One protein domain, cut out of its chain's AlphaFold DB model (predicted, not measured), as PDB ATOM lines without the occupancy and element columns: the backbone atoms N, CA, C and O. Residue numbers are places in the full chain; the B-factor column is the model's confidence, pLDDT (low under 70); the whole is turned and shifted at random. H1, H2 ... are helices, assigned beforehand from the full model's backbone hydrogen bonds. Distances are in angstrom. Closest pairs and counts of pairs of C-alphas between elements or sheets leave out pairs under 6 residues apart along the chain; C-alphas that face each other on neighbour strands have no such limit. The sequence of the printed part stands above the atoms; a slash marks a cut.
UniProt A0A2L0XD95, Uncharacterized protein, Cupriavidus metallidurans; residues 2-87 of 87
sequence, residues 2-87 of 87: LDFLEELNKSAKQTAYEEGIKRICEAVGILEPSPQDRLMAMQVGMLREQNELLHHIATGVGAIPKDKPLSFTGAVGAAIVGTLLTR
ATOM      1  N   LEU A   2      40.899 -30.139 -40.639       41.31
ATOM      2  CA  LEU A   2      42.339 -30.398 -40.507       41.31
ATOM      3  C   LEU A   2      42.647 -31.428 -39.408       41.31
ATOM      4  O   LEU A   2      43.317 -32.406 -39.697       41.31
ATOM      5  N   ASP A   3      42.030 -31.309 -38.229       40.84
ATOM      6  CA  ASP A   3      42.243 -32.270 -37.128       40.84
ATOM      7  C   ASP A   3      41.783 -33.703 -37.465       40.84
ATOM      8  O   ASP A   3      42.414 -34.681 -37.079       40.84
ATOM      9  N   PHE A   4      40.719 -33.837 -38.265       48.31
ATOM     10  CA  PHE A   4      40.215 -35.133 -38.741       48.31
ATOM     11  C   PHE A   4      41.155 -35.768 -39.777       48.31
ATOM     12  O   PHE A   4      41.396 -36.973 -39.754       48.31
ATOM     13  N   LEU A   5      41.713 -34.949 -40.675       54.25
ATOM     14  CA  LEU A   5      42.748 -35.381 -41.615       54.25
ATOM     15  C   LEU A   5      44.034 -35.786 -40.878       54.25
ATOM     16  O   LEU A   5      44.692 -36.740 -41.284       54.25
ATOM     17  N   GLU A   6      44.370 -35.107 -39.782       50.81
ATOM     18  CA  GLU A   6      45.557 -35.384 -38.972       50.81
ATOM     19  C   GLU A   6      45.420 -36.674 -38.140       50.81
ATOM     20  O   GLU A   6      46.370 -37.457 -38.046       50.81
ATOM     21  N   GLU A   7      44.228 -36.965 -37.611       50.72
ATOM     22  CA  GLU A   7      43.903 -38.255 -36.984       50.72
ATOM     23  C   GLU A   7      43.878 -39.414 -37.989       50.72
ATOM     24  O   GLU A   7      44.364 -40.507 -37.689       50.72
ATOM     25  N   LEU A   8      43.379 -39.179 -39.205       51.16
ATOM     26  CA  LEU A   8      43.405 -40.166 -40.288       51.16
ATOM     27  C   LEU A   8      44.834 -40.538 -40.691       51.16
ATOM     28  O   LEU A   8      45.116 -41.727 -40.849       51.16
ATOM     29  N   ASN A   9      45.729 -39.547 -40.773       54.59
ATOM     30  CA  ASN A   9      47.143 -39.697 -41.143       54.59
ATOM     31  C   ASN A   9      47.948 -40.547 -40.136       54.59
ATOM     32  O   ASN A   9      48.978 -41.123 -40.469       54.59
ATOM     33  N   LYS A  10      47.481 -40.654 -38.884       56.78
ATOM     34  CA  LYS A  10      48.096 -41.495 -37.840       56.78
ATOM     35  C   LYS A  10      47.588 -42.941 -37.831       56.78
ATOM     36  O   LYS A  10      48.096 -43.753 -37.058       56.78
ATOM     37  N   SER A  11      46.595 -43.286 -38.651       55.69
ATOM     38  CA  SER A  11      45.931 -44.592 -38.615       55.69
ATOM     39  C   SER A  11      46.164 -45.402 -39.895       55.69
ATOM     40  O   SER A  11      46.145 -44.864 -40.997       55.69
ATOM     41  N   ALA A  12      46.253 -46.733 -39.778       57.97
ATOM     42  CA  ALA A  12      46.287 -47.667 -40.918       57.97
ATOM     43  C   ALA A  12      45.032 -47.610 -41.829       57.97
ATOM     44  O   ALA A  12      44.904 -48.384 -42.774       57.97
ATOM     45  N   LYS A  13      44.087 -46.701 -41.551       63.75
ATOM     46  CA  LYS A  13      42.893 -46.442 -42.360       63.75
ATOM     47  C   LYS A  13      43.159 -45.493 -43.527       63.75
ATOM     48  O   LYS A  13      42.314 -45.404 -44.410       63.75
ATOM     49  N   GLN A  14      44.306 -44.814 -43.555       67.69
ATOM     50  CA  GLN A  14      44.645 -43.873 -44.620       67.69
ATOM     51  C   GLN A  14      44.715 -44.548 -45.993       67.69
ATOM     52  O   GLN A  14      44.118 -44.053 -46.942       67.69
ATOM     53  N   THR A  15      45.342 -45.723 -46.081       70.12
ATOM     54  CA  THR A  15      45.444 -46.485 -47.334       70.12
ATOM     55  C   THR A  15      44.068 -46.932 -47.834       70.12
ATOM     56  O   THR A  15      43.757 -46.787 -49.012       70.12
ATOM     57  N   ALA A  16      43.198 -47.392 -46.928       70.75
ATOM     58  CA  ALA A  16      41.823 -47.763 -47.266       70.75
ATOM     59  C   ALA A  16      40.996 -46.555 -47.746       70.75
ATOM     60  O   ALA A  16      40.189 -46.675 -48.668       70.75
ATOM     61  N   TYR A  17      41.225 -45.380 -47.155       74.50
ATOM     62  CA  TYR A  17      40.593 -44.132 -47.573       74.50
ATOM     63  C   TYR A  17      41.083 -43.661 -48.942       74.50
ATOM     64  O   TYR A  17      40.270 -43.294 -49.787       74.50
ATOM     65  N   GLU A  18      42.391 -43.702 -49.192       80.56
ATOM     66  CA  GLU A  18      42.966 -43.345 -50.491       80.56
ATOM     67  C   GLU A  18      42.478 -44.273 -51.605       80.56
ATOM     68  O   GLU A  18      42.126 -43.799 -52.686       80.56
ATOM     69  N   GLU A  19      42.363 -45.574 -51.336       84.06
ATOM     70  CA  GLU A  19      41.739 -46.516 -52.264       84.06
ATOM     71  C   GLU A  19      40.254 -46.221 -52.500       84.06
ATOM     72  O   GLU A  19      39.759 -46.404 -53.613       84.06
ATOM     73  N   GLY A  20      39.524 -45.791 -51.468       81.19
ATOM     74  CA  GLY A  20      38.122 -45.392 -51.580       81.19
ATOM     75  C   GLY A  20      37.950 -44.149 -52.451       81.19
ATOM     76  O   GLY A  20      37.139 -44.148 -53.377       81.19
ATOM     77  N   ILE A  21      38.768 -43.122 -52.210       86.38
ATOM     78  CA  ILE A  21      38.815 -41.891 -53.010       86.38
ATOM     79  C   ILE A  21      39.121 -42.228 -54.468       86.38
ATOM     80  O   ILE A  21      38.397 -41.797 -55.362       86.38
ATOM     81  N   LYS A  22      40.151 -43.048 -54.707       87.69
ATOM     82  CA  LYS A  22      40.546 -43.458 -56.055       87.69
ATOM     83  C   LYS A  22      39.409 -44.179 -56.779       87.69
ATOM     84  O   LYS A  22      39.083 -43.798 -57.895       87.69
ATOM     85  N   ARG A  23      38.745 -45.137 -56.122       86.81
ATOM     86  CA  ARG A  23      37.592 -45.858 -56.690       86.81
ATOM     87  C   ARG A  23      36.429 -44.934 -57.053       86.81
ATOM     88  O   ARG A  23      35.796 -45.136 -58.084       86.81
ATOM     89  N   ILE A  24      36.141 -43.932 -56.224       86.38
ATOM     90  CA  ILE A  24      35.076 -42.954 -56.500       86.38
ATOM     91  C   ILE A  24      35.447 -42.078 -57.701       86.38
ATOM     92  O   ILE A  24      34.612 -41.877 -58.579       86.38
ATOM     93  N   CYS A  25      36.689 -41.594 -57.771       88.81
ATOM     94  CA  CYS A  25      37.185 -40.817 -58.909       88.81
ATOM     95  C   CYS A  25      37.186 -41.639 -60.210       88.81
ATOM     96  O   CYS A  25      36.692 -41.166 -61.232       88.81
ATOM     97  N   GLU A  26      37.651 -42.888 -60.171       90.44
ATOM     98  CA  GLU A  26      37.644 -43.798 -61.325       90.44
ATOM     99  C   GLU A  26      36.220 -44.079 -61.826       90.44
ATOM    100  O   GLU A  26      35.985 -44.088 -63.033       90.44
ATOM    101  N   ALA A  27      35.248 -44.240 -60.920       86.06
ATOM    102  CA  ALA A  27      33.848 -44.475 -61.277       86.06
ATOM    103  C   ALA A  27      33.216 -43.325 -62.084       86.06
ATOM    104  O   ALA A  27      32.258 -43.552 -62.821       86.06
ATOM    105  N   VAL A  28      33.754 -42.108 -61.967       86.75
ATOM    106  CA  VAL A  28      33.323 -40.930 -62.737       86.75
ATOM    107  C   VAL A  28      34.291 -40.572 -63.873       86.75
ATOM    108  O   VAL A  28      34.141 -39.529 -64.502       86.75
ATOM    109  N   GLY A  29      35.270 -41.438 -64.162       90.19
ATOM    110  CA  GLY A  29      36.225 -41.272 -65.261       90.19
ATOM    111  C   GLY A  29      37.434 -40.381 -64.951       90.19
ATOM    112  O   GLY A  29      38.158 -40.008 -65.873       90.19
ATOM    113  N   ILE A  30      37.681 -40.039 -63.684       91.12
ATOM    114  CA  ILE A  30      38.832 -39.228 -63.263       91.12
ATOM    115  C   ILE A  30      39.997 -40.159 -62.909       91.12
ATOM    116  O   ILE A  30      39.994 -40.807 -61.864       91.12
ATOM    117  N   LEU A  31      41.003 -40.210 -63.785       88.50
ATOM    118  CA  LEU A  31      42.187 -41.068 -63.629       88.50
ATOM    119  C   LEU A  31      43.289 -40.416 -62.781       88.50
ATOM    120  O   LEU A  31      43.969 -41.093 -62.012       88.50
ATOM    121  N   GLU A  32      43.430 -39.094 -62.888       91.81
ATOM    122  CA  GLU A  32      44.392 -38.293 -62.127       91.81
ATOM    123  C   GLU A  32      43.641 -37.234 -61.313       91.81
ATOM    124  O   GLU A  32      43.402 -36.125 -61.793       91.81
ATOM    125  N   PRO A  33      43.195 -37.573 -60.091       86.00
ATOM    126  CA  PRO A  33      42.339 -36.690 -59.318       86.00
ATOM    127  C   PRO A  33      43.122 -35.506 -58.750       86.00
ATOM    128  O   PRO A  33      44.086 -35.680 -57.990       86.00
ATOM    129  N   SER A  34      42.655 -34.299 -59.072       92.25
ATOM    130  CA  SER A  34      43.131 -33.058 -58.468       92.25
ATOM    131  C   SER A  34      42.807 -33.024 -56.964       92.25
ATOM    132  O   SER A  34      41.965 -33.792 -56.482       92.25
ATOM    133  N   PRO A  35      43.420 -32.120 -56.177       87.62
ATOM    134  CA  PRO A  35      43.067 -31.961 -54.766       87.62
ATOM    135  C   PRO A  35      41.569 -31.710 -54.540       87.62
ATOM    136  O   PRO A  35      41.005 -32.186 -53.558       87.62
ATOM    137  N   GLN A  36      40.910 -31.007 -55.465       88.12
ATOM    138  CA  GLN A  36      39.484 -30.715 -55.372       88.12
ATOM    139  C   GLN A  36      38.623 -31.952 -55.672       88.12
ATOM    140  O   GLN A  36      37.666 -32.209 -54.941       88.12
ATOM    141  N   ASP A  37      39.017 -32.775 -56.650       88.06
ATOM    142  CA  ASP A  37      38.345 -34.050 -56.953       88.06
ATOM    143  C   ASP A  37      38.424 -35.016 -55.770       88.06
ATOM    144  O   ASP A  37      37.445 -35.678 -55.429       88.06
ATOM    145  N   ARG A  38      39.576 -35.053 -55.088       86.44
ATOM    146  CA  ARG A  38      39.770 -35.866 -53.879       86.44
ATOM    147  C   ARG A  38      38.850 -35.425 -52.746       86.44
ATOM    148  O   ARG A  38      38.250 -36.275 -52.094       86.44
ATOM    149  N   LEU A  39      38.697 -34.116 -52.532       87.81
ATOM    150  CA  LEU A  39      37.770 -33.583 -51.529       87.81
ATOM    151  C   LEU A  39      36.315 -33.935 -51.859       87.81
ATOM    152  O   LEU A  39      35.575 -34.363 -50.975       87.81
ATOM    153  N   MET A  40      35.916 -33.812 -53.126       88.81
ATOM    154  CA  MET A  40      34.588 -34.237 -53.575       88.81
ATOM    155  C   MET A  40      34.373 -35.738 -53.365       88.81
ATOM    156  O   MET A  40      33.350 -36.143 -52.820       88.81
ATOM    157  N   ALA A  41      35.345 -36.571 -53.731       87.31
ATOM    158  CA  ALA A  41      35.274 -38.012 -53.526       87.31
ATOM    159  C   ALA A  41      35.169 -38.384 -52.039       87.31
ATOM    160  O   ALA A  41      34.386 -39.264 -51.684       87.31
ATOM    161  N   MET A  42      35.876 -37.678 -51.150       86.69
ATOM    162  CA  MET A  42      35.712 -37.838 -49.701       86.69
ATOM    163  C   MET A  42      34.295 -37.487 -49.238       86.69
ATOM    164  O   MET A  42      33.704 -38.233 -48.459       86.69
ATOM    165  N   GLN A  43      33.728 -36.381 -49.726       85.56
ATOM    166  CA  GLN A  43      32.352 -35.992 -49.403       85.56
ATOM    167  C   GLN A  43      31.344 -37.044 -49.879       85.56
ATOM    168  O   GLN A  43      30.431 -37.401 -49.137       85.56
ATOM    169  N   VAL A  44      31.535 -37.592 -51.082       85.12
ATOM    170  CA  VAL A  44      30.710 -38.683 -51.622       85.12
ATOM    171  C   VAL A  44      30.844 -39.952 -50.778       85.12
ATOM    172  O   VAL A  44      29.833 -40.568 -50.445       85.12
ATOM    173  N   GLY A  45      32.065 -40.326 -50.386       81.94
ATOM    174  CA  GLY A  45      32.312 -41.471 -49.507       81.94
ATOM    175  C   GLY A  45      31.593 -41.333 -48.164       81.94
ATOM    176  O   GLY A  45      30.881 -42.242 -47.745       81.94
ATOM    177  N   MET A  46      31.676 -40.153 -47.547       84.50
ATOM    178  CA  MET A  46      30.978 -39.849 -46.297       84.50
ATOM    179  C   MET A  46      29.450 -39.930 -46.445       84.50
ATOM    180  O   MET A  46      28.770 -40.464 -45.571       84.50
ATOM    181  N   LEU A  47      28.890 -39.420 -47.547       82.75
ATOM    182  CA  LEU A  47      27.451 -39.518 -47.821       82.75
ATOM    183  C   LEU A  47      27.003 -40.971 -48.001       82.75
ATOM    184  O   LEU A  47      25.922 -41.341 -47.547       82.75
ATOM    185  N   ARG A  48      27.835 -41.806 -48.631       80.31
ATOM    186  CA  ARG A  48      27.565 -43.237 -48.779       80.31
ATOM    187  C   ARG A  48      27.534 -43.950 -47.427       80.31
ATOM    188  O   ARG A  48      26.575 -44.673 -47.176       80.31
ATOM    189  N   GLU A  49      28.506 -43.706 -46.548       80.19
ATOM    190  CA  GLU A  49      28.514 -44.274 -45.188       80.19
ATOM    191  C   GLU A  49      27.280 -43.842 -44.382       80.19
ATOM    192  O   GLU A  49      26.637 -44.663 -43.726       80.19
ATOM    193  N   GLN A  50      26.887 -42.566 -44.473       75.62
ATOM    194  CA  GLN A  50      25.667 -42.078 -43.823       75.62
ATOM    195  C   GLN A  50      24.408 -42.755 -44.373       75.62
ATOM    196  O   GLN A  50      23.498 -43.070 -43.611       75.62
ATOM    197  N   ASN A  51      24.348 -43.005 -45.680       77.00
ATOM    198  CA  ASN A  51      23.210 -43.681 -46.293       77.00
ATOM    199  C   ASN A  51      23.129 -45.159 -45.869       77.00
ATOM    200  O   ASN A  51      22.055 -45.651 -45.530       77.00
ATOM    201  N   GLU A  52      24.267 -45.856 -45.796       78.12
ATOM    202  CA  GLU A  52      24.337 -47.225 -45.268       78.12
ATOM    203  C   GLU A  52      23.890 -47.283 -43.797       78.12
ATOM    204  O   GLU A  52      23.128 -48.178 -43.418       78.12
ATOM    205  N   LEU A  53      24.274 -46.294 -42.982       76.38
ATOM    206  CA  LEU A  53      23.807 -46.157 -41.600       76.38
ATOM    207  C   LEU A  53      22.293 -45.910 -41.530       76.38
ATOM    208  O   LEU A  53      21.600 -46.552 -40.743       76.38
ATOM    209  N   LEU A  54      21.757 -45.013 -42.362       75.19
ATOM    210  CA  LEU A  54      20.316 -44.758 -42.440       75.19
ATOM    211  C   LEU A  54      19.545 -46.009 -42.862       75.19
ATOM    212  O   LEU A  54      18.468 -46.265 -42.327       75.19
ATOM    213  N   HIS A  55      20.098 -46.822 -43.762       73.75
ATOM    214  CA  HIS A  55      19.506 -48.099 -44.144       73.75
ATOM    215  C   HIS A  55      19.505 -49.107 -42.983       73.75
ATOM    216  O   HIS A  55      18.500 -49.781 -42.749       73.75
ATOM    217  N   HIS A  56      20.581 -49.166 -42.195       73.88
ATOM    218  CA  HIS A  56      20.628 -49.963 -40.963       73.88
ATOM    219  C   HIS A  56      19.609 -49.481 -39.923       73.88
ATOM    220  O   HIS A  56      18.923 -50.288 -39.299       73.88
ATOM    221  N   ILE A  57      19.447 -48.166 -39.766       70.88
ATOM    222  CA  ILE A  57      18.418 -47.599 -38.890       70.88
ATOM    223  C   ILE A  57      17.027 -47.974 -39.409       70.88
ATOM    224  O   ILE A  57      16.200 -48.445 -38.639       70.88
ATOM    225  N   ALA A  58      16.763 -47.822 -40.707       67.94
ATOM    226  CA  ALA A  58      15.467 -48.130 -41.304       67.94
ATOM    227  C   ALA A  58      15.092 -49.615 -41.166       67.94
ATOM    228  O   ALA A  58      13.949 -49.932 -40.839       67.94
ATOM    229  N   THR A  59      16.048 -50.526 -41.365       71.31
ATOM    230  CA  THR A  59      15.843 -51.971 -41.164       71.31
ATOM    231  C   THR A  59      15.618 -52.312 -39.691       71.31
ATOM    232  O   THR A  59      14.694 -53.062 -39.380       71.31
ATOM    233  N   GLY A  60      16.374 -51.700 -38.774       65.75
ATOM    234  CA  GLY A  60      16.162 -51.839 -37.331       65.75
ATOM    235  C   GLY A  60      14.809 -51.292 -36.865       65.75
ATOM    236  O   GLY A  60      14.145 -51.907 -36.038       65.75
ATOM    237  N   VAL A  61      14.354 -50.179 -37.442       64.12
ATOM    238  CA  VAL A  61      13.053 -49.553 -37.158       64.12
ATOM    239  C   VAL A  61      11.890 -50.366 -37.713       64.12
ATOM    240  O   VAL A  61      10.866 -50.482 -37.049       64.12
ATOM    241  N   GLY A  62      12.041 -50.965 -38.897       57.97
ATOM    242  CA  GLY A  62      11.032 -51.852 -39.482       57.97
ATOM    243  C   GLY A  62      10.756 -53.109 -38.647       57.97
ATOM    244  O   GLY A  62       9.689 -53.704 -38.784       57.97
ATOM    245  N   ALA A  63      11.685 -53.487 -37.763       59.56
ATOM    246  CA  ALA A  63      11.514 -54.557 -36.784       59.56
ATOM    247  C   ALA A  63      10.816 -54.101 -35.484       59.56
ATOM    248  O   ALA A  63      10.485 -54.943 -34.648       59.56
ATOM    249  N   ILE A  64      10.577 -52.796 -35.291       60.47
ATOM    250  CA  ILE A  64       9.905 -52.278 -34.094       60.47
ATOM    251  C   ILE A  64       8.376 -52.383 -34.279       60.47
ATOM    252  O   ILE A  64       7.858 -51.960 -35.316       60.47
ATOM    253  N   PRO A  65       7.636 -52.947 -33.300       58.84
ATOM    254  CA  PRO A  65       6.184 -53.097 -33.360       58.84
ATOM    255  C   PRO A  65       5.448 -51.810 -33.785       58.84
ATOM    256  O   PRO A  65       5.687 -50.730 -33.239       58.84
ATOM    257  N   LYS A  66       4.535 -51.933 -34.765       60.56
ATOM    258  CA  LYS A  66       3.798 -50.821 -35.416       60.56
ATOM    259  C   LYS A  66       2.871 -50.043 -34.474       60.56
ATOM    260  O   LYS A  66       2.342 -48.995 -34.833       60.56
ATOM    261  N   ASP A  67       2.657 -50.576 -33.286       64.31
ATOM    262  CA  ASP A  67       1.802 -50.093 -32.212       64.31
ATOM    263  C   ASP A  67       2.402 -48.907 -31.434       64.31
ATOM    264  O   ASP A  67       1.715 -48.316 -30.599       64.31
ATOM    265  N   LYS A  68       3.640 -48.481 -31.742       56.25
ATOM    266  CA  LYS A  68       4.224 -47.236 -31.215       56.25
ATOM    267  C   LYS A  68       4.768 -46.339 -32.333       56.25
ATOM    268  O   LYS A  68       5.668 -46.761 -33.057       56.25
ATOM    269  N   PRO A  69       4.298 -45.082 -32.464       54.28
ATOM    270  CA  PRO A  69       4.899 -44.135 -33.393       54.28
ATOM    271  C   PRO A  69       6.323 -43.809 -32.930       54.28
ATOM    272  O   PRO A  69       6.536 -43.258 -31.850       54.28
ATOM    273  N   LEU A  70       7.308 -44.166 -33.749       60.84
ATOM    274  CA  LEU A  70       8.702 -43.819 -33.511       60.84
ATOM    275  C   LEU A  70       8.996 -42.431 -34.053       60.84
ATOM    276  O   LEU A  70       8.846 -42.169 -35.246       60.84
ATOM    277  N   SER A  71       9.468 -41.547 -33.177       65.75
ATOM    278  CA  SER A  71      10.137 -40.332 -33.627       65.75
ATOM    279  C   SER A  71      11.496 -40.688 -34.235       65.75
ATOM    280  O   SER A  71      12.119 -41.684 -33.855       65.75
ATOM    281  N   PHE A  72      11.987 -39.851 -35.152       64.38
ATOM    282  CA  PHE A  72      13.319 -39.991 -35.752       64.38
ATOM    283  C   PHE A  72      14.421 -40.157 -34.687       64.38
ATOM    284  O   PHE A  72      15.302 -41.002 -34.814       64.38
ATOM    285  N   THR A  73      14.312 -39.432 -33.573       66.38
ATOM    286  CA  THR A  73      15.227 -39.543 -32.429       66.38
ATOM    287  C   THR A  73      15.157 -40.916 -31.749       66.38
ATOM    288  O   THR A  73      16.186 -41.464 -31.361       66.38
ATOM    289  N   GLY A  74      13.961 -41.503 -31.634       64.00
ATOM    290  CA  GLY A  74      13.767 -42.847 -31.079       64.00
ATOM    291  C   GLY A  74      14.316 -43.953 -31.984       64.00
ATOM    292  O   GLY A  74      14.920 -44.903 -31.496       64.00
ATOM    293  N   ALA A  75      14.176 -43.790 -33.302       64.75
ATOM    294  CA  ALA A  75      14.744 -44.685 -34.308       64.75
ATOM    295  C   ALA A  75      16.281 -44.733 -34.256       64.75
ATOM    296  O   ALA A  75      16.875 -45.811 -34.201       64.75
ATOM    297  N   VAL A  76      16.924 -43.562 -34.214       65.25
ATOM    298  CA  VAL A  76      18.388 -43.445 -34.116       65.25
ATOM    299  C   VAL A  76      18.896 -44.020 -32.789       65.25
ATOM    300  O   VAL A  76      19.863 -44.780 -32.777       65.25
ATOM    301  N   GLY A  77      18.216 -43.729 -31.673       66.25
ATOM    302  CA  GLY A  77      18.571 -44.273 -30.360       66.25
ATOM    303  C   GLY A  77      18.490 -45.802 -30.294       66.25
ATOM    304  O   GLY A  77      19.402 -46.442 -29.773       66.25
ATOM    305  N   ALA A  78      17.446 -46.403 -30.873       64.00
ATOM    306  CA  ALA A  78      17.280 -47.855 -30.904       64.00
ATOM    307  C   ALA A  78      18.376 -48.560 -31.724       64.00
ATOM    308  O   ALA A  78      18.895 -49.587 -31.290       64.00
ATOM    309  N   ALA A  79      18.782 -47.992 -32.865       61.75
ATOM    310  CA  ALA A  79      19.860 -48.548 -33.684       61.75
ATOM    311  C   ALA A  79      21.224 -48.502 -32.970       61.75
ATOM    312  O   ALA A  79      21.976 -49.477 -33.008       61.75
ATOM    313  N   ILE A  80      21.530 -47.405 -32.267       63.88
ATOM    314  CA  ILE A  80      22.776 -47.267 -31.494       63.88
ATOM    315  C   ILE A  80      22.820 -48.284 -30.346       63.88
ATOM    316  O   ILE A  80      23.828 -48.969 -30.172       63.88
ATOM    317  N   VAL A  81      21.724 -48.425 -29.592       64.69
ATOM    318  CA  VAL A  81      21.631 -49.395 -28.487       64.69
ATOM    319  C   VAL A  81      21.712 -50.831 -29.004       64.69
ATOM    320  O   VAL A  81      22.447 -51.635 -28.438       64.69
ATOM    321  N   GLY A  82      21.023 -51.145 -30.105       57.94
ATOM    322  CA  GLY A  82      21.101 -52.461 -30.741       57.94
ATOM    323  C   GLY A  82      22.535 -52.825 -31.130       57.94
ATOM    324  O   GLY A  82      23.003 -53.904 -30.786       57.94
ATOM    325  N   THR A  83      23.268 -51.888 -31.735       58.25
ATOM    326  CA  THR A  83      24.661 -52.099 -32.169       58.25
ATOM    327  C   THR A  83      25.634 -52.303 -30.996       58.25
ATOM    328  O   THR A  83      26.604 -53.046 -31.131       58.25
ATOM    329  N   LEU A  84      25.385 -51.667 -29.844       57.06
ATOM    330  CA  LEU A  84      26.170 -51.843 -28.611       57.06
ATOM    331  C   LEU A  84      25.922 -53.188 -27.920       57.06
ATOM    332  O   LEU A  84      26.814 -53.684 -27.246       57.06
ATOM    333  N   LEU A  85      24.725 -53.757 -28.066       50.62
ATOM    334  CA  LEU A  85      24.356 -55.037 -27.454       50.62
ATOM    335  C   LEU A  85      24.740 -56.250 -28.313       50.62
ATOM    336  O   LEU A  85      24.817 -57.360 -27.794       50.62
ATOM    337  N   THR A  86      24.956 -56.059 -29.617       50.06
ATOM    338  CA  THR A  86      25.364 -57.120 -30.558       50.06
ATOM    339  C   THR A  86      26.867 -57.148 -30.867       50.06
ATOM    340  O   THR A  86      27.288 -57.936 -31.713       50.06
ATOM    341  N   ARG A  87      27.668 -56.288 -30.231       45.19
ATOM    342  CA  ARG A  87      29.138 -56.348 -30.230       45.19
ATOM    343  C   ARG A  87      29.638 -56.994 -28.948       45.19
ATOM    344  O   ARG A  87      30.673 -57.685 -29.041       45.19
TER     345      ARG A  87
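What this domain is: This is residues 2 to 87 of the 87 residues of an uncharacterized protein of Cupriavidus metallidurans (UniProt A0A2L0XD95). One long helix, H3, makes the long axis, with a shorter helix crossing it near each end, H2 near its start and H4 near its finish; small H1 makes a corner with H2, away from H3. The printed part has 86 residues with four named helices, in the order H1, H2, H3, H4, and no named strand: all helix. It is loose and elongated, with a radius of gyration of the C-alphas of 17.4 A and spans of 53 by 29 by 20 A.

Where its parts are: H3, residues 35 to 62, measures 40.7 A from C-alpha 35 at (43.067, -31.961, -54.766) to C-alpha 62 at (11.032, -51.852, -39.482). H2 is residues 14 to 27, 19.9 A; H4 is residues 72 to 85, 20.4 A; H1 is residues 2 to 9, 10.5 A.

How they stand to each other: H3 touches H2 with residues 37 to 45 alone, about perpendicular at 84 degrees; their closest C-alphas, of Ile 21 and Ala 41, are 5.3 A apart. H3 touches H4 with residues 56 to 61 alone, about perpendicular at 87 degrees; their closest C-alphas, of Ile 57 and Ala 79, are 5.5 A apart. Residues 46 to 52 of H3 stand free. H1 is close to H2 but not clearly touching, the closest C-alphas, of Leu 8 and Gln 14, being 5.8 A apart. H2 and H4 are apart. In H1, H2, H3 and H4 every O i to N i+4 pair is within hydrogen-bond range.

The domain as a whole: The C-alphas farthest apart, of Glu 32 and Asp 67, are 53.4 A apart. The printed part has no cut and no long link. Residues 2 to 14, 58 and 60 to 87 have pLDDT under 70.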